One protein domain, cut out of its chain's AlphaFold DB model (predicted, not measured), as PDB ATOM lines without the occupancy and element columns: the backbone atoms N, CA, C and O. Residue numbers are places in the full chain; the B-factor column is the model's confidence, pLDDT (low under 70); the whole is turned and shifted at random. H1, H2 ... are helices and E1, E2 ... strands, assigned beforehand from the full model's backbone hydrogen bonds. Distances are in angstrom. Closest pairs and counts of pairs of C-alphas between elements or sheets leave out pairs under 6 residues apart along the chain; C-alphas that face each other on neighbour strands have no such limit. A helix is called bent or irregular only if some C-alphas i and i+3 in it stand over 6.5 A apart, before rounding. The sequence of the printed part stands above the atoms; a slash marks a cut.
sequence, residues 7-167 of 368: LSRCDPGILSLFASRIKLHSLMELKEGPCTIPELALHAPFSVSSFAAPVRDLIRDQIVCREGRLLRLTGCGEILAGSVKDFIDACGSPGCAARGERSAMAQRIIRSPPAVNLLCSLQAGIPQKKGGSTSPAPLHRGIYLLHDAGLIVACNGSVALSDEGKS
ATOM      1  N   LEU A   7      18.897 -38.966  38.406       63.66
ATOM      2  CA  LEU A   7      20.281 -38.512  38.225       63.66
ATOM      3  C   LEU A   7      20.455 -36.999  38.365       63.66
ATOM      4  O   LEU A   7      21.527 -36.548  38.745       63.66
ATOM      5  N   SER A   8      19.423 -36.200  38.076       61.38
ATOM      6  CA  SER A   8      19.488 -34.737  38.246       61.38
ATOM      7  C   SER A   8      19.533 -34.305  39.713       61.38
ATOM      8  O   SER A   8      19.846 -33.155  40.001       61.38
ATOM      9  N   ARG A   9      19.242 -35.234  40.632       64.62
ATOM     10  CA  ARG A   9      19.372 -35.053  42.083       64.62
ATOM     11  C   ARG A   9      20.720 -35.538  42.620       64.62
ATOM     12  O   ARG A   9      21.005 -35.308  43.789       64.62
ATOM     13  N   CYS A  10      21.527 -36.206  41.794       65.12
ATOM     14  CA  CYS A  10      22.844 -36.687  42.190       65.12
ATOM     15  C   CYS A  10      23.899 -35.592  42.046       65.12
ATOM     16  O   CYS A  10      23.897 -34.818  41.088       65.12
ATOM     17  N   ASP A  11      24.845 -35.584  42.978       69.56
ATOM     18  CA  ASP A  11      25.981 -34.669  42.964       69.56
ATOM     19  C   ASP A  11      26.849 -34.826  41.696       69.56
ATOM     20  O   ASP A  11      27.105 -35.956  41.254       69.56
ATOM     21  N   PRO A  12      27.357 -33.722  41.114       70.00
ATOM     22  CA  PRO A  12      28.222 -33.768  39.936       70.00
ATOM     23  C   PRO A  12      29.476 -34.647  40.095       70.00
ATOM     24  O   PRO A  12      29.913 -35.259  39.118       70.00
ATOM     25  N   GLY A  13      30.051 -34.747  41.297       70.38
ATOM     26  CA  GLY A  13      31.190 -35.617  41.603       70.38
ATOM     27  C   GLY A  13      30.828 -37.100  41.520       70.38
ATOM     28  O   GLY A  13      31.562 -37.888  40.917       70.38
ATOM     29  N   ILE A  14      29.644 -37.476  42.009       72.06
ATOM     30  CA  ILE A  14      29.100 -38.836  41.872       72.06
ATOM     31  C   ILE A  14      28.811 -39.163  40.402       72.06
ATOM     32  O   ILE A  14      29.185 -40.227  39.907       72.06
ATOM     33  N   LEU A  15      28.197 -38.242  39.657       74.56
ATOM     34  CA  LEU A  15      27.977 -38.432  38.220       74.56
ATOM     35  C   LEU A  15      29.313 -38.575  37.465       74.56
ATOM     36  O   LEU A  15      29.447 -39.430  36.587       74.56
ATOM     37  N   SER A  16      30.330 -37.795  37.850       81.25
ATOM     38  CA  SER A  16      31.694 -37.888  37.313       81.25
ATOM     39  C   SER A  16      32.359 -39.235  37.614       81.25
ATOM     40  O   SER A  16      33.067 -39.773  36.755       81.25
ATOM     41  N   LEU A  17      32.127 -39.806  38.802       82.50
ATOM     42  CA  LEU A  17      32.586 -41.147  39.163       82.50
ATOM     43  C   LEU A  17      32.049 -42.182  38.168       82.50
ATOM     44  O   LEU A  17      32.834 -42.890  37.539       82.50
ATOM     45  N   PHE A  18      30.736 -42.214  37.948       76.56
ATOM     46  CA  PHE A  18      30.111 -43.155  37.013       76.56
ATOM     47  C   PHE A  18      30.519 -42.929  35.552       76.56
ATOM     48  O   PHE A  18      30.652 -43.873  34.760       76.56
ATOM     49  N   ALA A  19      30.781 -41.675  35.183       79.69
ATOM     50  CA  ALA A  19      31.266 -41.298  33.862       79.69
ATOM     51  C   ALA A  19      32.729 -41.708  33.597       79.69
ATOM     52  O   ALA A  19      33.155 -41.716  32.440       79.69
ATOM     53  N   SER A  20      33.497 -42.118  34.616       87.19
ATOM     54  CA  SER A  20      34.916 -42.455  34.475       87.19
ATOM     55  C   SER A  20      35.207 -43.936  34.718       87.19
ATOM     56  O   SER A  20      35.029 -44.459  35.815       87.19
ATOM     57  N   ARG A  21      35.736 -44.617  33.688       85.94
ATOM     58  CA  ARG A  21      36.164 -46.024  33.816       85.94
ATOM     59  C   ARG A  21      37.320 -46.175  34.800       85.94
ATOM     60  O   ARG A  21      37.347 -47.132  35.557       85.94
ATOM     61  N   ILE A  22      38.233 -45.204  34.794       91.00
ATOM     62  CA  ILE A  22      39.407 -45.195  35.664       91.00
ATOM     63  C   ILE A  22      38.984 -44.972  37.116       91.00
ATOM     64  O   ILE A  22      39.493 -45.657  37.989       91.00
ATOM     65  N   LYS A  23      38.027 -44.069  37.397       91.75
ATOM     66  CA  LYS A  23      37.555 -43.862  38.777       91.75
ATOM     67  C   LYS A  23      36.862 -45.113  39.327       91.75
ATOM     68  O   LYS A  23      37.185 -45.525  40.431       91.75
ATOM     69  N   LEU A  24      35.968 -45.737  38.551       89.12
ATOM     70  CA  LEU A  24      35.308 -46.984  38.958       89.12
ATOM     71  C   LEU A  24      36.312 -48.119  39.170       89.12
ATOM     72  O   LEU A  24      36.233 -48.798  40.186       89.12
ATOM     73  N   HIS A  25      37.273 -48.282  38.253       89.81
ATOM     74  CA  HIS A  25      38.368 -49.242  38.408       89.81
ATOM     75  C   HIS A  25      39.128 -48.997  39.713       89.81
ATOM     76  O   HIS A  25      39.216 -49.893  40.541       89.81
ATOM     77  N   SER A  26      39.569 -47.758  39.954       93.12
ATOM     78  CA  SER A  26      40.264 -47.391  41.190       93.12
ATOM     79  C   SER A  26      39.452 -47.702  42.445       93.12
ATOM     80  O   SER A  26      40.022 -48.173  43.419       93.12
ATOM     81  N   LEU A  27      38.133 -47.463  42.446       92.56
ATOM     82  CA  LEU A  27      37.280 -47.803  43.591       92.56
ATOM     83  C   LEU A  27      37.220 -49.311  43.844       92.56
ATOM     84  O   LEU A  27      37.218 -49.718  45.000       92.56
ATOM     85  N   MET A  28      37.137 -50.122  42.786       91.19
ATOM     86  CA  MET A  28      37.061 -51.578  42.924       91.19
ATOM     87  C   MET A  28      38.385 -52.168  43.409       91.19
ATOM     88  O   MET A  28      38.364 -53.004  44.300       91.19
ATOM     89  N   GLU A  29      39.524 -51.694  42.900       92.56
ATOM     90  CA  GLU A  29      40.841 -52.133  43.388       92.56
ATOM     91  C   GLU A  29      41.073 -51.701  44.844       92.56
ATOM     92  O   GLU A  29      41.454 -52.511  45.685       92.56
ATOM     93  N   LEU A  30      40.758 -50.444  45.187       94.31
ATOM     94  CA  LEU A  30      40.934 -49.935  46.554       94.31
ATOM     95  C   LEU A  30      39.976 -50.568  47.571       94.31
ATOM     96  O   LEU A  30      40.215 -50.469  48.774       94.31
ATOM     97  N   LYS A  31      38.897 -51.211  47.105       90.94
ATOM     98  CA  LYS A  31      38.000 -51.997  47.955       90.94
ATOM     99  C   LYS A  31      38.662 -53.286  48.448       90.94
ATOM    100  O   LYS A  31      38.324 -53.736  49.539       90.94
ATOM    101  N   GLU A  32      39.595 -53.850  47.681       90.88
ATOM    102  CA  GLU A  32      40.364 -55.040  48.073       90.88
ATOM    103  C   GLU A  32      41.513 -54.687  49.031       90.88
ATOM    104  O   GLU A  32      41.958 -55.521  49.818       90.88
ATOM    105  N   GLY A  33      41.970 -53.432  49.013       90.94
ATOM    106  CA  GLY A  33      42.887 -52.911  50.015       90.94
ATOM    107  C   GLY A  33      43.644 -51.652  49.584       90.94
ATOM    108  O   GLY A  33      43.517 -51.181  48.454       90.94
ATOM    109  N   PRO A  34      44.455 -51.086  50.493       94.12
ATOM    110  CA  PRO A  34      45.299 -49.934  50.201       94.12
ATOM    111  C   PRO A  34      46.343 -50.259  49.133       94.12
ATOM    112  O   PRO A  34      47.064 -51.244  49.271       94.12
ATOM    113  N   CYS A  35      46.495 -49.404  48.122       95.56
ATOM    114  CA  CYS A  35      47.492 -49.620  47.072       95.56
ATOM    115  C   CYS A  35      48.016 -48.308  46.471       95.56
ATOM    116  O   CYS A  35      47.481 -47.221  46.680       95.56
ATOM    117  N   THR A  36      49.101 -48.395  45.720       96.38
ATOM    118  CA  THR A  36      49.744 -47.293  45.001       96.38
ATOM    119  C   THR A  36      49.146 -47.104  43.599       96.38
ATOM    120  O   THR A  36      48.438 -47.961  43.075       96.38
ATOM    121  N   ILE A  37      49.449 -45.978  42.940       94.88
ATOM    122  CA  ILE A  37      49.001 -45.733  41.552       94.88
ATOM    123  C   ILE A  37      49.545 -46.779  40.552       94.88
ATOM    124  O   ILE A  37      48.772 -47.221  39.705       94.88
ATOM    125  N   PRO A  38      50.828 -47.193  40.599       94.81
ATOM    126  CA  PRO A  38      51.312 -48.275  39.741       94.81
ATOM    127  C   PRO A  38      50.565 -49.597  39.953       94.81
ATOM    128  O   PRO A  38      50.265 -50.277  38.977       94.81
ATOM    129  N   GLU A  39      50.213 -49.927  41.197       94.50
ATOM    130  CA  GLU A  39      49.435 -51.132  41.517       94.50
ATOM    131  C   GLU A  39      48.005 -51.051  40.964       94.50
ATOM    132  O   GLU A  39      47.536 -52.020  40.375       94.50
ATOM    133  N   LEU A  40      47.355 -49.877  41.009       92.50
ATOM    134  CA  LEU A  40      46.051 -49.668  40.355       92.50
ATOM    135  C   LEU A  40      46.077 -49.969  38.851       92.50
ATOM    136  O   LEU A  40      45.066 -50.380  38.278       92.50
ATOM    137  N   ALA A  41      47.214 -49.728  38.198       92.56
ATOM    138  CA  ALA A  41      47.373 -49.906  36.762       92.56
ATOM    139  C   ALA A  41      47.763 -51.339  36.357       92.56
ATOM    140  O   ALA A  41      47.688 -51.666  35.175       92.56
ATOM    141  N   LEU A  42      48.170 -52.193  37.304       87.81
ATOM    142  CA  LEU A  42      48.871 -53.459  37.040       87.81
ATOM    143  C   LEU A  42      48.036 -54.462  36.218       87.81
ATOM    144  O   LEU A  42      48.584 -55.213  35.413       87.81
ATOM    145  N   HIS A  43      46.708 -54.408  36.355       79.19
ATOM    146  CA  HIS A  43      45.747 -55.221  35.594       79.19
ATOM    147  C   HIS A  43      44.704 -54.383  34.843       79.19
ATOM    148  O   HIS A  43      43.679 -54.897  34.390       79.19
ATOM    149  N   ALA A  44      44.955 -53.081  34.704       85.69
ATOM    150  CA  ALA A  44      44.028 -52.169  34.064       85.69
ATOM    151  C   ALA A  44      44.372 -51.984  32.577       85.69
ATOM    152  O   ALA A  44      45.546 -51.911  32.216       85.69
ATOM    153  N   PRO A  45      43.380 -51.778  31.693       85.69
ATOM    154  CA  PRO A  45      43.623 -51.409  30.297       85.69
ATOM    155  C   PRO A  45      44.034 -49.926  30.145       85.69
ATOM    156  O   PRO A  45      43.729 -49.292  29.136       85.69
ATOM    157  N   PHE A  46      44.672 -49.336  31.162       90.31
ATOM    158  CA  PHE A  46      45.010 -47.914  31.240       90.31
ATOM    159  C   PHE A  46      46.486 -47.736  31.594       90.31
ATOM    160  O   PHE A  46      47.039 -48.491  32.390       90.31
ATOM    161  N   SER A  47      47.121 -46.692  31.060       92.69
ATOM    162  CA  SER A  47      48.484 -46.346  31.469       92.69
ATOM    163  C   SER A  47      48.514 -45.793  32.897       92.69
ATOM    164  O   SER A  47      47.584 -45.108  33.325       92.69
ATOM    165  N   VAL A  48      49.633 -45.986  33.605       93.19
ATOM    166  CA  VAL A  48      49.869 -45.424  34.951       93.19
ATOM    167  C   VAL A  48      49.607 -43.908  34.993       93.19
ATOM    168  O   VAL A  48      48.991 -43.399  35.928       93.19
ATOM    169  N   SER A  49      50.015 -43.170  33.953       93.06
ATOM    170  CA  SER A  49      49.826 -41.715  33.870       93.06
ATOM    171  C   SER A  49      48.355 -41.294  33.779       93.06
ATOM    172  O   SER A  49      48.004 -40.204  34.234       93.06
ATOM    173  N   SER A  50      47.479 -42.167  33.271       95.19
ATOM    174  CA  SER A  50      46.042 -41.901  33.129       95.19
ATOM    175  C   SER A  50      45.316 -41.805  34.475       95.19
ATOM    176  O   SER A  50      44.252 -41.196  34.554       95.19
ATOM    177  N   PHE A  51      45.891 -42.351  35.552       94.94
ATOM    178  CA  PHE A  51      45.301 -42.331  36.894       94.94
ATOM    179  C   PHE A  51      45.482 -40.999  37.630       94.94
ATOM    180  O   PHE A  51      44.737 -40.722  38.568       94.94
ATOM    181  N   ALA A  52      46.421 -40.141  37.215       92.88
ATOM    182  CA  ALA A  52      46.790 -38.950  37.983       92.88
ATOM    183  C   ALA A  52      45.621 -37.970  38.207       92.88
ATOM    184  O   ALA A  52      45.395 -37.537  39.338       92.88
ATOM    185  N   ALA A  53      44.876 -37.623  37.153       94.56
ATOM    186  CA  ALA A  53      43.727 -36.721  37.265       94.56
ATOM    187  C   ALA A  53      42.501 -37.396  37.923       94.56
ATOM    188  O   ALA A  53      41.982 -36.831  38.884       94.56
ATOM    189  N   PRO A  54      42.085 -38.619  37.526       94.56
ATOM    190  CA  PRO A  54      41.000 -39.344  38.191       94.56
ATOM    191  C   PRO A  54      41.207 -39.550  39.693       94.56
ATOM    192  O   PRO A  54      40.277 -39.338  40.464       94.56
ATOM    193  N   VAL A  55      42.415 -39.925  40.125       94.88
ATOM    194  CA  VAL A  55      42.730 -40.097  41.552       94.88
ATOM    195  C   VAL A  55      42.700 -38.756  42.281       94.88
ATOM    196  O   VAL A  55      42.195 -38.685  43.395       94.88
ATOM    197  N   ARG A  56      43.194 -37.675  41.664       94.00
ATOM    198  CA  ARG A  56      43.117 -36.330  42.256       94.00
ATOM    199  C   ARG A  56      41.671 -35.888  42.464       94.00
ATOM    200  O   ARG A  56      41.366 -35.331  43.512       94.00
ATOM    201  N   ASP A  57      40.799 -36.165  41.499       92.44
ATOM    202  CA  ASP A  57      39.368 -35.915  41.639       92.44
ATOM    203  C   ASP A  57      38.767 -36.736  42.783       92.44
ATOM    204  O   ASP A  57      38.092 -36.168  43.625       92.44
ATOM    205  N   LEU A  58      39.056 -38.040  42.868       92.50
ATOM    206  CA  LEU A  58      38.556 -38.889  43.958       92.50
ATOM    207  C   LEU A  58      39.018 -38.411  45.342       92.50
ATOM    208  O   LEU A  58      38.266 -38.528  46.309       92.50
ATOM    209  N   ILE A  59      40.230 -37.857  45.434       91.75
ATOM    210  CA  ILE A  59      40.750 -37.244  46.662       91.75
ATOM    211  C   ILE A  59      40.025 -35.935  46.977       91.75
ATOM    212  O   ILE A  59      39.585 -35.733  48.106       91.75
ATOM    213  N   ARG A  60      39.848 -35.056  45.983       89.38
ATOM    214  CA  ARG A  60      39.069 -33.815  46.132       89.38
ATOM    215  C   ARG A  60      37.631 -34.112  46.554       89.38
ATOM    216  O   ARG A  60      37.067 -33.416  47.396       89.38
ATOM    217  N   ASP A  61      37.057 -35.173  46.004       86.38
ATOM    218  CA  ASP A  61      35.702 -35.634  46.282       86.38
ATOM    219  C   ASP A  61      35.652 -36.485  47.578       86.38
ATOM    220  O   ASP A  61      34.587 -36.959  47.958       86.38
ATOM    221  N   GLN A  62      36.774 -36.589  48.318       86.69
ATOM    222  CA  GLN A  62      36.937 -37.287  49.608       86.69
ATOM    223  C   GLN A  62      36.405 -38.726  49.593       86.69
ATOM    224  O   GLN A  62      35.971 -39.253  50.613       86.69
ATOM    225  N   ILE A  63      36.453 -39.373  48.433       89.69
ATOM    226  CA  ILE A  63      36.153 -40.799  48.258       89.69
ATOM    227  C   ILE A  63      37.419 -41.618  48.544       89.69
ATOM    228  O   ILE A  63      37.355 -42.728  49.067       89.69
ATOM    229  N   VAL A  64      38.586 -41.054  48.227       92.75
ATOM    230  CA  VAL A  64      39.903 -41.663  48.433       92.75
ATOM    231  C   VAL A  64      40.766 -40.719  49.267       92.75
ATOM    232  O   VAL A  64      40.739 -39.511  49.055       92.75
ATOM    233  N   CYS A  65      41.569 -41.243  50.185       92.19
ATOM    234  CA  CYS A  65      42.637 -40.499  50.849       92.19
ATOM    235  C   CYS A  65      44.012 -41.029  50.419       92.19
ATOM    236  O   CYS A  65      44.141 -42.125  49.865       92.19
ATOM    237  N   ARG A  66      45.050 -40.212  50.626       94.19
ATOM    238  CA  ARG A  66      46.441 -40.572  50.337       94.19
ATOM    239  C   ARG A  66      47.271 -40.510  51.613       94.19
ATOM    240  O   ARG A  66      47.381 -39.449  52.218       94.19
ATOM    241  N   GLU A  67      47.918 -41.622  51.936       90.88
ATOM    242  CA  GLU A  67      48.837 -41.778  53.063       90.88
ATOM    243  C   GLU A  67      50.229 -42.110  52.511       90.88
ATOM    244  O   GLU A  67      50.535 -43.238  52.115       90.88
ATOM    245  N   GLY A  68      51.075 -41.085  52.381       91.69
ATOM    246  CA  GLY A  68      52.356 -41.209  51.686       91.69
ATOM    247  C   GLY A  68      52.164 -41.594  50.214       91.69
ATOM    248  O   GLY A  68      51.700 -40.787  49.405       91.69
ATOM    249  N   ARG A  69      52.546 -42.827  49.854       91.88
ATOM    250  CA  ARG A  69      52.379 -43.381  48.494       91.88
ATOM    251  C   ARG A  69      51.124 -44.237  48.332       91.88
ATOM    252  O   ARG A  69      50.748 -44.515  47.193       91.88
ATOM    253  N   LEU A  70      50.504 -44.644  49.435       96.06
ATOM    254  CA  LEU A  70      49.325 -45.497  49.428       96.06
ATOM    255  C   LEU A  70      48.064 -44.652  49.271       96.06
ATOM    256  O   LEU A  70      47.954 -43.543  49.797       96.06
ATOM    257  N   LEU A  71      47.117 -45.193  48.523       96.25
ATOM    258  CA  LEU A  71      45.754 -44.714  48.404       96.25
ATOM    259  C   LEU A  71      44.859 -45.650  49.212       96.25
ATOM    260  O   LEU A  71      45.087 -46.859  49.236       96.25
ATOM    261  N   ARG A  72      43.844 -45.087  49.863       93.75
ATOM    262  CA  ARG A  72      42.850 -45.818  50.658       93.75
ATOM    263  C   ARG A  72      41.465 -45.249  50.395       93.75
ATOM    264  O   ARG A  72      41.340 -44.056  50.118       93.75
ATOM    265  N   LEU A  73      40.430 -46.079  50.485       91.50
ATOM    266  CA  LEU A  73      39.064 -45.561  50.546       91.50
ATOM    267  C   LEU A  73      38.867 -44.810  51.869       91.50
ATOM    268  O   LEU A  73      39.362 -45.226  52.915       91.50
ATOM    269  N   THR A  74      38.154 -43.690  51.812       87.62
ATOM    270  CA  THR A  74      37.582 -43.067  53.013       87.62
ATOM    271  C   THR A  74      36.324 -43.830  53.436       87.62
ATOM    272  O   THR A  74      35.863 -44.703  52.705       87.62
ATOM    273  N   GLY A  75      35.685 -43.449  54.548       81.12
ATOM    274  CA  GLY A  75      34.367 -43.994  54.907       81.12
ATOM    275  C   GLY A  75      33.313 -43.834  53.818       81.12
ATOM    276  O   GLY A  75      32.619 -44.785  53.459       81.12
ATOM    277  N   CYS A  76      33.254 -42.642  53.221       86.06
ATOM    278  CA  CYS A  76      32.407 -42.380  52.063       86.06
ATOM    279  C   CYS A  76      32.772 -43.298  50.887       86.06
ATOM    280  O   CYS A  76      31.890 -43.822  50.209       86.06
ATOM    281  N   GLY A  77      34.070 -43.515  50.659       89.31
ATOM    282  CA  GLY A  77      34.564 -44.418  49.628       89.31
ATOM    283  C   GLY A  77      34.191 -45.875  49.850       89.31
ATOM    284  O   GLY A  77      33.796 -46.531  48.895       89.31
ATOM    285  N   GLU A  78      34.253 -46.372  51.084       87.06
ATOM    286  CA  GLU A  78      33.882 -47.746  51.449       87.06
ATOM    287  C   GLU A  78      32.395 -48.010  51.174       87.06
ATOM    288  O   GLU A  78      32.052 -48.985  50.493       87.06
ATOM    289  N   ILE A  79      31.522 -47.100  51.626       86.69
ATOM    290  CA  ILE A  79      30.066 -47.160  51.406       86.69
ATOM    291  C   ILE A  79      29.749 -47.131  49.906       86.69
ATOM    292  O   ILE A  79      28.993 -47.963  49.389       86.69
ATOM    293  N   LEU A  80      30.352 -46.181  49.184       89.38
ATOM    294  CA  LEU A  80      30.103 -45.999  47.759       89.38
ATOM    295  C   LEU A  80      30.646 -47.170  46.936       89.38
ATOM    296  O   LEU A  80      29.946 -47.669  46.061       89.38
ATOM    297  N   ALA A  81      31.854 -47.656  47.230       90.75
ATOM    298  CA  ALA A  81      32.447 -48.800  46.544       90.75
ATOM    299  C   ALA A  81      31.638 -50.086  46.772       90.75
ATOM    300  O   ALA A  81      31.474 -50.864  45.834       90.75
ATOM    301  N   GLY A  82      31.093 -50.298  47.977       89.44
ATOM    302  CA  GLY A  82      30.148 -51.389  48.241       89.44
ATOM    303  C   GLY A  82      28.918 -51.311  47.335       89.44
ATOM    304  O   GLY A  82      28.641 -52.245  46.589       89.44
ATOM    305  N   SER A  83      28.266 -50.149  47.308       90.06
ATOM    306  CA  SER A  83      27.064 -49.931  46.492       90.06
ATOM    307  C   SER A  83      27.336 -50.063  44.984       90.06
ATOM    308  O   SER A  83      26.529 -50.610  44.236       90.06
ATOM    309  N   VAL A  84      28.489 -49.572  44.513       90.12
ATOM    310  CA  VAL A  84      28.916 -49.700  43.110       90.12
ATOM    311  C   VAL A  84      29.144 -51.164  42.746       90.12
ATOM    312  O   VAL A  84      28.730 -51.591  41.668       90.12
ATOM    313  N   LYS A  85      29.793 -51.931  43.629       90.00
ATOM    314  CA  LYS A  85      30.040 -53.357  43.419       90.00
ATOM    315  C   LYS A  85      28.725 -54.125  43.291       90.00
ATOM    316  O   LYS A  85      28.567 -54.863  42.325       90.00
ATOM    317  N   ASP A  86      27.771 -53.892  44.189       90.00
ATOM    318  CA  ASP A  86      26.456 -54.545  44.146       90.00
ATOM    319  C   ASP A  86      25.689 -54.214  42.859       90.00
ATOM    320  O   ASP A  86      24.989 -55.059  42.298       90.00
ATOM    321  N   PHE A  87      25.826 -52.987  42.350       90.62
ATOM    322  CA  PHE A  87      25.220 -52.596  41.078       90.62
ATOM    323  C   PHE A  87      25.882 -53.286  39.881       90.62
ATOM    324  O   PHE A  87      25.188 -53.768  38.983       90.62
ATOM    325  N   ILE A  88      27.216 -53.385  39.875       88.69
ATOM    326  CA  ILE A  88      27.957 -54.135  38.853       88.69
ATOM    327  C   ILE A  88      27.566 -55.615  38.889       88.69
ATOM    328  O   ILE A  88      27.318 -56.201  37.836       88.69
ATOM    329  N   ASP A  89      27.475 -56.206  40.079       88.38
ATOM    330  CA  ASP A  89      27.116 -57.610  40.253       88.38
ATOM    331  C   ASP A  89      25.681 -57.887  39.792       88.38
ATOM    332  O   ASP A  89      25.456 -58.899  39.131       88.38
ATOM    333  N   ALA A  90      24.742 -56.968  40.044       89.88
ATOM    334  CA  ALA A  90      23.364 -57.070  39.562       89.88
ATOM    335  C   ALA A  90      23.252 -56.988  38.028       89.88
ATOM    336  O   ALA A  90      22.352 -57.592  37.450       89.88
ATOM    337  N   CYS A  91      24.172 -56.291  37.347       86.94
ATOM    338  CA  CYS A  91      24.189 -56.157  35.883       86.94
ATOM    339  C   CYS A  91      24.615 -57.439  35.128       86.94
ATOM    340  O   CYS A  91      24.939 -57.370  33.941       86.94
ATOM    341  N   GLY A  92      24.621 -58.608  35.779       72.06
ATOM    342  CA  GLY A  92      24.751 -59.908  35.122       72.06
ATOM    343  C   GLY A  92      24.332 -61.073  36.022       72.06
ATOM    344  O   GLY A  92      24.490 -61.019  37.237       72.06
ATOM    345  N   SER A  93      23.829 -62.160  35.434       57.81
ATOM    346  CA  SER A  93      23.453 -63.359  36.190       57.81
ATOM    347  C   SER A  93      24.675 -63.975  36.898       57.81
ATOM    348  O   SER A  93      25.777 -63.964  36.327       57.81
ATOM    349  N   PRO A  94      24.519 -64.564  38.101       47.16
ATOM    350  CA  PRO A  94      25.587 -65.313  38.752       47.16
ATOM    351  C   PRO A  94      25.969 -66.529  37.888       47.16
ATOM    352  O   PRO A  94      25.336 -67.574  37.954       47.16
ATOM    353  N   GLY A  95      26.983 -66.372  37.029       48.41
ATOM    354  CA  GLY A  95      27.616 -67.472  36.290       48.41
ATOM    355  C   GLY A  95      27.788 -67.292  34.777       48.41
ATOM    356  O   GLY A  95      28.538 -68.062  34.194       48.41
ATOM    357  N   CYS A  96      27.162 -66.294  34.132       50.75
ATOM    358  CA  CYS A  96      27.098 -66.263  32.656       50.75
ATOM    359  C   CYS A  96      27.959 -65.186  31.965       50.75
ATOM    360  O   CYS A  96      28.361 -65.381  30.825       50.75
ATOM    361  N   ALA A  97      28.257 -64.071  32.639       60.19
ATOM    362  CA  ALA A  97      29.037 -62.964  32.071       60.19
ATOM    363  C   ALA A  97      30.352 -62.755  32.830       60.19
ATOM    364  O   ALA A  97      30.361 -62.779  34.073       60.19
ATOM    365  N   ALA A  98      31.441 -62.501  32.097       67.38
ATOM    366  CA  ALA A  98      32.741 -62.169  32.679       67.38
ATOM    367  C   ALA A  98      32.659 -60.839  33.455       67.38
ATOM    368  O   ALA A  98      31.905 -59.938  33.085       67.38
ATOM    369  N   ARG A  99      33.459 -60.667  34.522       66.81
ATOM    370  CA  ARG A  99      33.458 -59.445  35.368       66.81
ATOM    371  C   ARG A  99      33.563 -58.148  34.540       66.81
ATOM    372  O   ARG A  99      32.907 -57.155  34.857       66.81
ATOM    373  N   GLY A 100      34.342 -58.168  33.455       70.12
ATOM    374  CA  GLY A 100      34.494 -57.035  32.537       70.12
ATOM    375  C   GLY A 100      33.215 -56.661  31.775       70.12
ATOM    376  O   GLY A 100      32.934 -55.475  31.606       70.12
ATOM    377  N   GLU A 101      32.407 -57.643  31.372       76.88
ATOM    378  CA  GLU A 101      31.144 -57.422  30.650       76.88
ATOM    379  C   GLU A 101      30.093 -56.783  31.557       76.88
ATOM    380  O   GLU A 101      29.438 -55.816  31.164       76.88
ATOM    381  N   ARG A 102      30.001 -57.250  32.809       80.56
ATOM    382  CA  ARG A 102      29.090 -56.683  33.817       80.56
ATOM    383  C   ARG A 102      29.421 -55.226  34.124       80.56
ATOM    384  O   ARG A 102      28.539 -54.372  34.116       80.56
ATOM    385  N   SER A 103      30.706 -54.917  34.310       78.75
ATOM    386  CA  SER A 103      31.175 -53.542  34.530       78.75
ATOM    387  C   SER A 103      30.882 -52.635  33.328       78.75
ATOM    388  O   SER A 103      30.429 -51.499  33.491       78.75
ATOM    389  N   ALA A 104      31.064 -53.137  32.101       81.75
ATOM    390  CA  ALA A 104      30.730 -52.395  30.889       81.75
ATOM    391  C   ALA A 104      29.218 -52.135  30.755       81.75
ATOM    392  O   ALA A 104      28.825 -51.023  30.392       81.75
ATOM    393  N   MET A 105      28.376 -53.123  31.078       86.25
ATOM    394  CA  MET A 105      26.917 -52.988  31.102       86.25
ATOM    395  C   MET A 105      26.473 -51.943  32.132       86.25
ATOM    396  O   MET A 105      25.792 -50.980  31.776       86.25
ATOM    397  N   ALA A 106      26.940 -52.073  33.377       87.31
ATOM    398  CA  ALA A 106      26.659 -51.136  34.460       87.31
ATOM    399  C   ALA A 106      27.002 -49.693  34.056       87.31
ATOM    400  O   ALA A 106      26.183 -48.787  34.208       87.31
ATOM    401  N   GLN A 107      28.174 -49.485  33.441       84.50
ATOM    402  CA  GLN A 107      28.588 -48.181  32.917       84.50
ATOM    403  C   GLN A 107      27.682 -47.657  31.797       84.50
ATOM    404  O   GLN A 107      27.379 -46.465  31.782       84.50
ATOM    405  N   ARG A 108      27.259 -48.505  30.847       87.06
ATOM    406  CA  ARG A 108      26.330 -48.099  29.774       87.06
ATOM    407  C   ARG A 108      24.995 -47.631  30.355       87.06
ATOM    408  O   ARG A 108      24.466 -46.623  29.889       87.06
ATOM    409  N   ILE A 109      24.483 -48.335  31.365       89.12
ATOM    410  CA  ILE A 109      23.205 -48.028  32.018       89.12
ATOM    411  C   ILE A 109      23.305 -46.718  32.798       89.12
ATOM    412  O   ILE A 109      22.583 -45.775  32.485       89.12
ATOM    413  N   ILE A 110      24.225 -46.620  33.764       84.75
ATOM    414  CA  ILE A 110      24.310 -45.469  34.680       84.75
ATOM    415  C   ILE A 110      24.631 -44.151  33.955       84.75
ATOM    416  O   ILE A 110      24.202 -43.081  34.378       84.75
ATOM    417  N   ARG A 111      25.352 -44.214  32.824       83.44
ATOM    418  CA  ARG A 111      25.682 -43.046  31.985       83.44
ATOM    419  C   ARG A 111      24.560 -42.627  31.044       83.44
ATOM    420  O   ARG A 111      24.713 -41.639  30.330       83.44
ATOM    421  N   SER A 112      23.468 -43.382  30.994       86.00
ATOM    422  CA  SER A 112      22.323 -43.101  30.142       86.00
ATOM    423  C   SER A 112      21.166 -42.608  31.012       86.00
ATOM    424  O   SER A 112      20.391 -43.426  31.512       86.00
ATOM    425  N   PRO A 113      20.987 -41.278  31.174       83.12
ATOM    426  CA  PRO A 113      19.827 -40.740  31.876       83.12
ATOM    427  C   PRO A 113      18.493 -41.305  31.385       83.12
ATOM    428  O   PRO A 113      17.660 -41.631  32.227       83.12
ATOM    429  N   PRO A 114      18.272 -41.518  30.070       85.38
ATOM    430  CA  PRO A 114      17.044 -42.158  29.616       85.38
ATOM    431  C   PRO A 114      16.867 -43.592  30.125       85.38
ATOM    432  O   PRO A 114      15.746 -43.969  30.450       85.38
ATOM    433  N   ALA A 115      17.940 -44.383  30.219       88.62
ATOM    434  CA  ALA A 115      17.865 -45.750  30.732       88.62
ATOM    435  C   ALA A 115      17.618 -45.775  32.246       88.62
ATOM    436  O   ALA A 115      16.726 -46.485  32.699       88.62
ATOM    437  N   VAL A 116      18.337 -44.950  33.015       88.56
ATOM    438  CA  VAL A 116      18.121 -44.817  34.467       88.56
ATOM    439  C   VAL A 116      16.695 -44.353  34.765       88.56
ATOM    440  O   VAL A 116      15.998 -44.981  35.557       88.56
ATOM    441  N   ASN A 117      16.221 -43.308  34.078       85.38
ATOM    442  CA  ASN A 117      14.857 -42.802  34.254       85.38
ATOM    443  C   ASN A 117      13.810 -43.869  33.929       85.38
ATOM    444  O   ASN A 117      12.812 -43.976  34.637       85.38
ATOM    445  N   LEU A 118      14.027 -44.641  32.860       87.50
ATOM    446  CA  LEU A 118      13.117 -45.700  32.444       87.50
ATOM    447  C   LEU A 118      13.062 -46.830  33.479       87.50
ATOM    448  O   LEU A 118      11.964 -47.202  33.880       87.50
ATOM    449  N   LEU A 119      14.212 -47.316  33.964       90.25
ATOM    450  CA  LEU A 119      14.265 -48.335  35.017       90.25
ATOM    451  C   LEU A 119      13.507 -47.880  36.272       90.25
ATOM    452  O   LEU A 119      12.572 -48.561  36.693       90.25
ATOM    453  N   CYS A 120      13.836 -46.704  36.817       86.75
ATOM    454  CA  CYS A 120      13.179 -46.176  38.019       86.75
ATOM    455  C   CYS A 120      11.672 -45.941  37.810       86.75
ATOM    456  O   CYS A 120      10.872 -46.196  38.706       86.75
ATOM    457  N   SER A 121      11.255 -45.488  36.621       85.75
ATOM    458  CA  SER A 121       9.829 -45.293  36.317       85.75
ATOM    459  C   SER A 121       9.064 -46.615  36.308       85.75
ATOM    460  O   SER A 121       7.970 -46.694  36.862       85.75
ATOM    461  N   LEU A 122       9.639 -47.661  35.705       87.25
ATOM    462  CA  LEU A 122       9.021 -48.987  35.673       87.25
ATOM    463  C   LEU A 122       8.951 -49.616  37.072       87.25
ATOM    464  O   LEU A 122       7.939 -50.229  37.400       87.25
ATOM    465  N   GLN A 123       9.975 -49.415  37.908       87.69
ATOM    466  CA  GLN A 123       9.989 -49.865  39.304       87.69
ATOM    467  C   GLN A 123       8.895 -49.189  40.143       87.69
ATOM    468  O   GLN A 123       8.248 -49.838  40.960       87.69
ATOM    469  N   ALA A 124       8.621 -47.909  39.884       82.88
ATOM    470  CA  ALA A 124       7.511 -47.173  40.488       82.88
ATOM    471  C   ALA A 124       6.124 -47.573  39.933       82.88
ATOM    472  O   ALA A 124       5.117 -46.961  40.292       82.88
ATOM    473  N   GLY A 125       6.052 -48.563  39.036       81.31
ATOM    474  CA  GLY A 125       4.810 -49.017  38.410       81.31
ATOM    475  C   GLY A 125       4.251 -48.055  37.360       81.31
ATOM    476  O   GLY A 125       3.085 -48.178  36.986       81.31
ATOM    477  N   ILE A 126       5.047 -47.094  36.875       73.50
ATOM    478  CA  ILE A 126       4.617 -46.116  35.869       73.50
ATOM    479  C   ILE A 126       4.710 -46.768  34.477       73.50
ATOM    480  O   ILE A 126       5.820 -47.035  34.007       73.50
ATOM    481  N   PRO A 127       3.582 -47.003  33.774       69.94
ATOM    482  CA  PRO A 127       3.593 -47.702  32.493       69.94
ATOM    483  C   PRO A 127       4.321 -46.900  31.415       69.94
ATOM    484  O   PRO A 127       4.112 -45.695  31.275       69.94
ATOM    485  N   GLN A 128       5.116 -47.580  30.588       73.25
ATOM    486  CA  GLN A 128       5.797 -46.968  29.446       73.25
ATOM    487  C   GLN A 128       5.342 -47.644  28.156       73.25
ATOM    488  O   GLN A 128       5.434 -48.864  28.025       73.25
ATOM    489  N   LYS A 129       4.818 -46.862  27.204       67.25
ATOM    490  CA  LYS A 129       4.400 -47.391  25.896       67.25
ATOM    491  C   LYS A 129       5.614 -47.940  25.149       67.25
ATOM    492  O   LYS A 129       6.697 -47.357  25.193       67.25
ATOM    493  N   LYS A 130       5.417 -49.046  24.430       60.69
ATOM    494  CA  LYS A 130       6.417 -49.600  23.513       60.69
ATOM    495  C   LYS A 130       6.756 -48.506  22.499       60.69
ATOM    496  O   LYS A 130       5.854 -47.974  21.853       60.69
ATOM    497  N   GLY A 131       8.024 -48.099  22.440       55.62
ATOM    498  CA  GLY A 131       8.443 -46.954  21.633       55.62
ATOM    499  C   GLY A 131       7.993 -47.105  20.177       55.62
ATOM    500  O   GLY A 131       8.380 -48.062  19.512       55.62
ATOM    501  N   GLY A 132       7.158 -46.179  19.705       53.06
ATOM    502  CA  GLY A 132       6.762 -46.047  18.298       53.06
ATOM    503  C   GLY A 132       7.566 -44.953  17.589       53.06
ATOM    504  O   GLY A 132       8.345 -44.246  18.227       53.06
ATOM    505  N   SER A 133       7.330 -44.752  16.288       47.84
ATOM    506  CA  SER A 133       7.964 -43.691  15.473       47.84
ATOM    507  C   SER A 133       7.738 -42.259  15.992       47.84
ATOM    508  O   SER A 133       8.422 -41.336  15.565       47.84
ATOM    509  N   THR A 134       6.806 -42.073  16.932       51.50
ATOM    510  CA  THR A 134       6.455 -40.799  17.579       51.50
ATOM    511  C   THR A 134       7.020 -40.637  18.995       51.50
ATOM    512  O   THR A 134       6.772 -39.621  19.644       51.50
ATOM    513  N   SER A 135       7.762 -41.620  19.519       57.84
ATOM    514  CA  SER A 135       8.367 -41.519  20.855       57.84
ATOM    515  C   SER A 135       9.585 -40.584  20.844       57.84
ATOM    516  O   SER A 135      10.381 -40.655  19.906       57.84
ATOM    517  N   PRO A 136       9.792 -39.742  21.878       62.00
ATOM    518  CA  PRO A 136      10.971 -38.883  21.949       62.00
ATOM    519  C   PRO A 136      12.264 -39.700  21.809       62.00
ATOM    520  O   PRO A 136      12.429 -40.722  22.480       62.00
ATOM    521  N   ALA A 137      13.204 -39.243  20.975       63.12
ATOM    522  CA  ALA A 137      14.451 -39.960  20.680       63.12
ATOM    523  C   ALA A 137      15.239 -40.461  21.922       63.12
ATOM    524  O   ALA A 137      15.789 -41.566  21.860       63.12
ATOM    525  N   PRO A 138      15.283 -39.740  23.066       60.97
ATOM    526  CA  PRO A 138      15.915 -40.245  24.286       60.97
ATOM    527  C   PRO A 138      15.241 -41.502  24.855       60.97
ATOM    528  O   PRO A 138      15.938 -42.438  25.246       60.97
ATOM    529  N   LEU A 139      13.904 -41.564  24.847       69.19
ATOM    530  CA  LEU A 139      13.140 -42.723  25.323       69.19
ATOM    531  C   LEU A 139      13.423 -43.953  24.451       69.19
ATOM    532  O   LEU A 139      13.626 -45.045  24.973       69.19
ATOM    533  N   HIS A 140      13.529 -43.763  23.133       76.12
ATOM    534  CA  HIS A 140      13.871 -44.842  22.207       76.12
ATOM    535  C   HIS A 140      15.269 -45.427  22.480       76.12
ATOM    536  O   HIS A 140      15.426 -46.645  22.520       76.12
ATOM    537  N   ARG A 141      16.273 -44.578  22.757       78.44
ATOM    538  CA  ARG A 141      17.626 -45.036  23.132       78.44
ATOM    539  C   ARG A 141      17.642 -45.804  24.455       78.44
ATOM    540  O   ARG A 141      18.339 -46.809  24.551       78.44
ATOM    541  N   GLY A 142      16.888 -45.341  25.454       82.31
ATOM    542  CA  GLY A 142      16.749 -46.031  26.739       82.31
ATOM    543  C   GLY A 142      16.112 -47.413  26.582       82.31
ATOM    544  O   GLY A 142      16.663 -48.392  27.076       82.31
ATOM    545  N   ILE A 143      15.009 -47.502  25.830       84.81
ATOM    546  CA  ILE A 143      14.329 -48.772  25.536       84.81
ATOM    547  C   ILE A 143      15.265 -49.724  24.789       84.81
ATOM    548  O   ILE A 143      15.406 -50.871  25.195       84.81
ATOM    549  N   TYR A 144      15.935 -49.266  23.729       85.56
ATOM    550  CA  TYR A 144      16.836 -50.132  22.969       85.56
ATOM    551  C   TYR A 144      17.965 -50.676  23.849       85.56
ATOM    552  O   TYR A 144      18.203 -51.878  23.858       85.56
ATOM    553  N   LEU A 145      18.617 -49.810  24.637       88.69
ATOM    554  CA  LEU A 145      19.708 -50.214  25.522       88.69
ATOM    555  C   LEU A 145      19.267 -51.261  26.549       88.69
ATOM    556  O   LEU A 145      19.959 -52.254  26.741       88.69
ATOM    557  N   LEU A 146      18.146 -51.025  27.231       90.69
ATOM    558  CA  LEU A 146      17.683 -51.921  28.289       90.69
ATOM    559  C   LEU A 146      17.132 -53.238  27.729       90.69
ATOM    560  O   LEU A 146      17.257 -54.268  28.383       90.69
ATOM    561  N   HIS A 147      16.538 -53.213  26.533       89.25
ATOM    562  CA  HIS A 147      16.067 -54.417  25.852       89.25
ATOM    563  C   HIS A 147      17.241 -55.263  25.342       89.25
ATOM    564  O   HIS A 147      17.247 -56.471  25.544       89.25
ATOM    565  N   ASP A 148      18.249 -54.637  24.723       87.31
ATOM    566  CA  ASP A 148      19.526 -55.269  24.340       87.31
ATOM    567  C   ASP A 148      20.217 -55.912  25.554       87.31
ATOM    568  O   ASP A 148      20.775 -56.999  25.463       87.31
ATOM    569  N   ALA A 149      20.104 -55.272  26.719       87.19
ATOM    570  CA  ALA A 149      20.612 -55.778  27.988       87.19
ATOM    571  C   ALA A 149      19.733 -56.856  28.658       87.19
ATOM    572  O   ALA A 149      20.105 -57.345  29.722       87.19
ATOM    573  N   GLY A 150      18.563 -57.197  28.102       89.00
ATOM    574  CA  GLY A 150      17.627 -58.160  28.698       89.00
ATOM    575  C   GLY A 150      16.947 -57.690  29.993       89.00
ATOM    576  O   GLY A 150      16.344 -58.493  30.699       89.00
ATOM    577  N   LEU A 151      17.023 -56.397  30.326       91.06
ATOM    578  CA  LEU A 151      16.481 -55.828  31.572       91.06
ATOM    579  C   LEU A 151      15.004 -55.439  31.468       91.06
ATOM    580  O   LEU A 151      14.340 -55.186  32.473       91.06
ATOM    581  N   ILE A 152      14.489 -55.356  30.246       91.56
ATOM    582  CA  ILE A 152      13.086 -55.063  29.986       91.56
ATOM    583  C   ILE A 152      12.533 -55.995  28.916       91.56
ATOM    584  O   ILE A 152      13.236 -56.407  27.995       91.56
ATOM    585  N   VAL A 153      11.238 -56.263  29.016       89.50
ATOM    586  CA  VAL A 153      10.472 -57.083  28.080       89.50
ATOM    587  C   VAL A 153       9.271 -56.303  27.563       89.50
ATOM    588  O   VAL A 153       8.751 -55.398  28.219       89.50
ATOM    589  N   ALA A 154       8.823 -56.637  26.356       84.62
ATOM    590  CA  ALA A 154       7.594 -56.078  25.813       84.62
ATOM    591  C   ALA A 154       6.379 -56.855  26.339       84.62
ATOM    592  O   ALA A 154       6.289 -58.063  26.137       84.62
ATOM    593  N   CYS A 155       5.408 -56.156  26.924       76.88
ATOM    594  CA  CYS A 155       4.160 -56.739  27.422       76.88
ATOM    595  C   CYS A 155       2.976 -55.909  26.917       76.88
ATOM    596  O   CYS A 155       2.889 -54.732  27.226       76.88
ATOM    597  N   ASN A 156       2.056 -56.488  26.138       69.56
ATOM    598  CA  ASN A 156       0.778 -55.853  25.759       69.56
ATOM    599  C   ASN A 156       0.878 -54.396  25.238       69.56
ATOM    600  O   ASN A 156       0.070 -53.541  25.587       69.56
ATOM    601  N   GLY A 157       1.881 -54.088  24.408       73.19
ATOM    602  CA  GLY A 157       2.077 -52.733  23.866       73.19
ATOM    603  C   GLY A 157       2.744 -51.738  24.828       73.19
ATOM    604  O   GLY A 157       2.947 -50.576  24.467       73.19
ATOM    605  N   SER A 158       3.152 -52.190  26.012       81.44
ATOM    606  CA  SER A 158       4.022 -51.488  26.953       81.44
ATOM    607  C   SER A 158       5.341 -52.242  27.167       81.44
ATOM    608  O   SER A 158       5.611 -53.284  26.557       81.44
ATOM    609  N   VAL A 159       6.199 -51.656  27.992       86.56
ATOM    610  CA  VAL A 159       7.462 -52.223  28.459       86.56
ATOM    611  C   VAL A 159       7.331 -52.541  29.950       86.56
ATOM    612  O   VAL A 159       6.749 -51.749  30.690       86.56
ATOM    613  N   ALA A 160       7.882 -53.673  30.384       89.00
ATOM    614  CA  ALA A 160       7.960 -54.091  31.784       89.00
ATOM    615  C   ALA A 160       9.387 -54.543  32.140       89.00
ATOM    616  O   ALA A 160      10.162 -54.887  31.249       89.00
ATOM    617  N   LEU A 161       9.737 -54.539  33.430       92.00
ATOM    618  CA  LEU A 161      11.014 -55.077  33.918       92.00
ATOM    619  C   LEU A 161      11.018 -56.608  33.817       92.00
ATOM    620  O   LEU A 161      10.034 -57.248  34.200       92.00
ATOM    621  N   SER A 162      12.129 -57.186  33.356       91.56
ATOM    622  CA  SER A 162      12.424 -58.609  33.586       91.56
ATOM    623  C   SER A 162      12.780 -58.853  35.058       91.56
ATOM    624  O   SER A 162      12.891 -57.905  35.842       91.56
ATOM    625  N   ASP A 163      12.969 -60.108  35.465       89.50
ATOM    626  CA  ASP A 163      13.415 -60.414  36.829       89.50
ATOM    627  C   ASP A 163      14.844 -59.902  37.082       89.50
ATOM    628  O   ASP A 163      15.117 -59.306  38.127       89.50
ATOM    629  N   GLU A 164      15.720 -59.990  36.079       89.19
ATOM    630  CA  GLU A 164      17.031 -59.337  36.078       89.19
ATOM    631  C   GLU A 164      16.887 -57.814  36.152       89.19
ATOM    632  O   GLU A 164      17.571 -57.159  36.939       89.19
ATOM    633  N   GLY A 165      15.950 -57.244  35.388       91.50
ATOM    634  CA  GLY A 165      15.628 -55.821  35.415       91.50
ATOM    635  C   GLY A 165      15.236 -55.318  36.802       91.50
ATOM    636  O   GLY A 165      15.718 -54.265  37.219       91.50
ATOM    637  N   LYS A 166      14.415 -56.085  37.535       91.62
ATOM    638  CA  LYS A 166      14.022 -55.788  38.926       91.62
ATOM    639  C   LYS A 166      15.231 -55.781  39.865       91.62
ATOM    640  O   LYS A 166      15.361 -54.879  40.687       91.62
ATOM    641  N   SER A 167      16.135 -56.752  39.725       90.44
ATOM    642  CA  SER A 167      17.369 -56.805  40.520       90.44
ATOM    643  C   SER A 167      18.282 -55.604  40.231       90.44
ATOM    644  O   SER A 167      18.726 -54.912  41.152       90.44
TER     645      SER A 167
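Overview. This is residues 7 to 167 of the 368 residues of the protein "DUF1724 domain-containing protein" of Methanomicrobiales archaeon (UniProt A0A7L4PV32). Two lobes lie end to end with H6 between them: the larger has H2 in its middle, with H1, H3, H4, H5 and the hairpin E1 and E2 round it, and the smaller has H7 crossing H8 beside the hairpin E3 and E4, with the short H9 at the end of the printed part. The printed part has 161 residues, with nine named helices and four named strands in the order H1 H2 H3 H4 E1 E2 H5 H6 H7 H8 E3 E4 H9. Each sheet has two antiparallel strands, and the class is mostly helix. The whole is compact, with a radius of gyration of the C-alphas of 17.7 A, but elongated, spanning 59 by 34 by 26 A.

Along the chain. H1, residues 12 to 19, begins at C-alpha 12 (28.222, -33.768, 39.936). H2 has residues 21 to 32, 17.4 A; H3, 37 to 41; H4, 48 to 60, 19.4 A. H4 is irregular: C-alphas 50 and 53 are 7.0 A apart. E1, 64 to 67, and E2, 70 to 73, precede H5, 75 to 90, the longest helix at 23.0 A. H6 has residues 99 to 110, 16.7 A; H7, 113 to 123, 15.3 A; H8, 137 to 148, 16.5 A. E3, 152 to 155, and E4, 158 to 161, lead to H9, 163 to 167, ending at C-alpha 167 (17.369, -56.805, 40.520).

Arrangement. H2 is the hub. It touches H4 about perpendicular at 77 degrees, closest C-alphas Lys 23 and Pro 54 at 5.7 A, and H5 at 73 degrees, also about perpendicular, closest C-alphas Leu 27 and Ala 81 at 5.8 A. H1 and H2 only just touch, with 3 pairs of C-alphas within 8 A, and only at the corner; the closest are Leu 17 and Lys 23, 5.7 A. H3 touches H4, closest C-alphas Ala 41 and Val 48, 5.4 A. In the hairpin E1 and E2, N 65 and O 72 are within hydrogen-bond range at 2.8 A. H5 touches H6, closest C-alphas Ile 88 and Ser 103, 5.4 A. H7 touches H8 at a steep tilt of 67 degrees, the same way, closest C-alphas Ala 115 and Gly 142, 4.2 A. In the hairpin E3 and E4, N 153 and O 160 are at 2.8 A, within that range. H9 is close to but not clearly touching H7, closest C-alphas Gln 123 and Lys 166, 7.2 A. Every O i to N i+4 pair is within range in H1, H3, H5, H6, H7, H8 and H9, but 7 of 8 in H2 and 6 of 9 in H4.

Size, cuts and confidence. The C-alphas of Gly 68 and Asn 156, the two farthest apart, are 59.6 A apart. The printed part has no cut; the link from H7 to H8 is long. Mean pLDDT of the printed part is 83.4, with residues 7 to 11, 93 to 99, 127, 129 to 139 and 156 under 70.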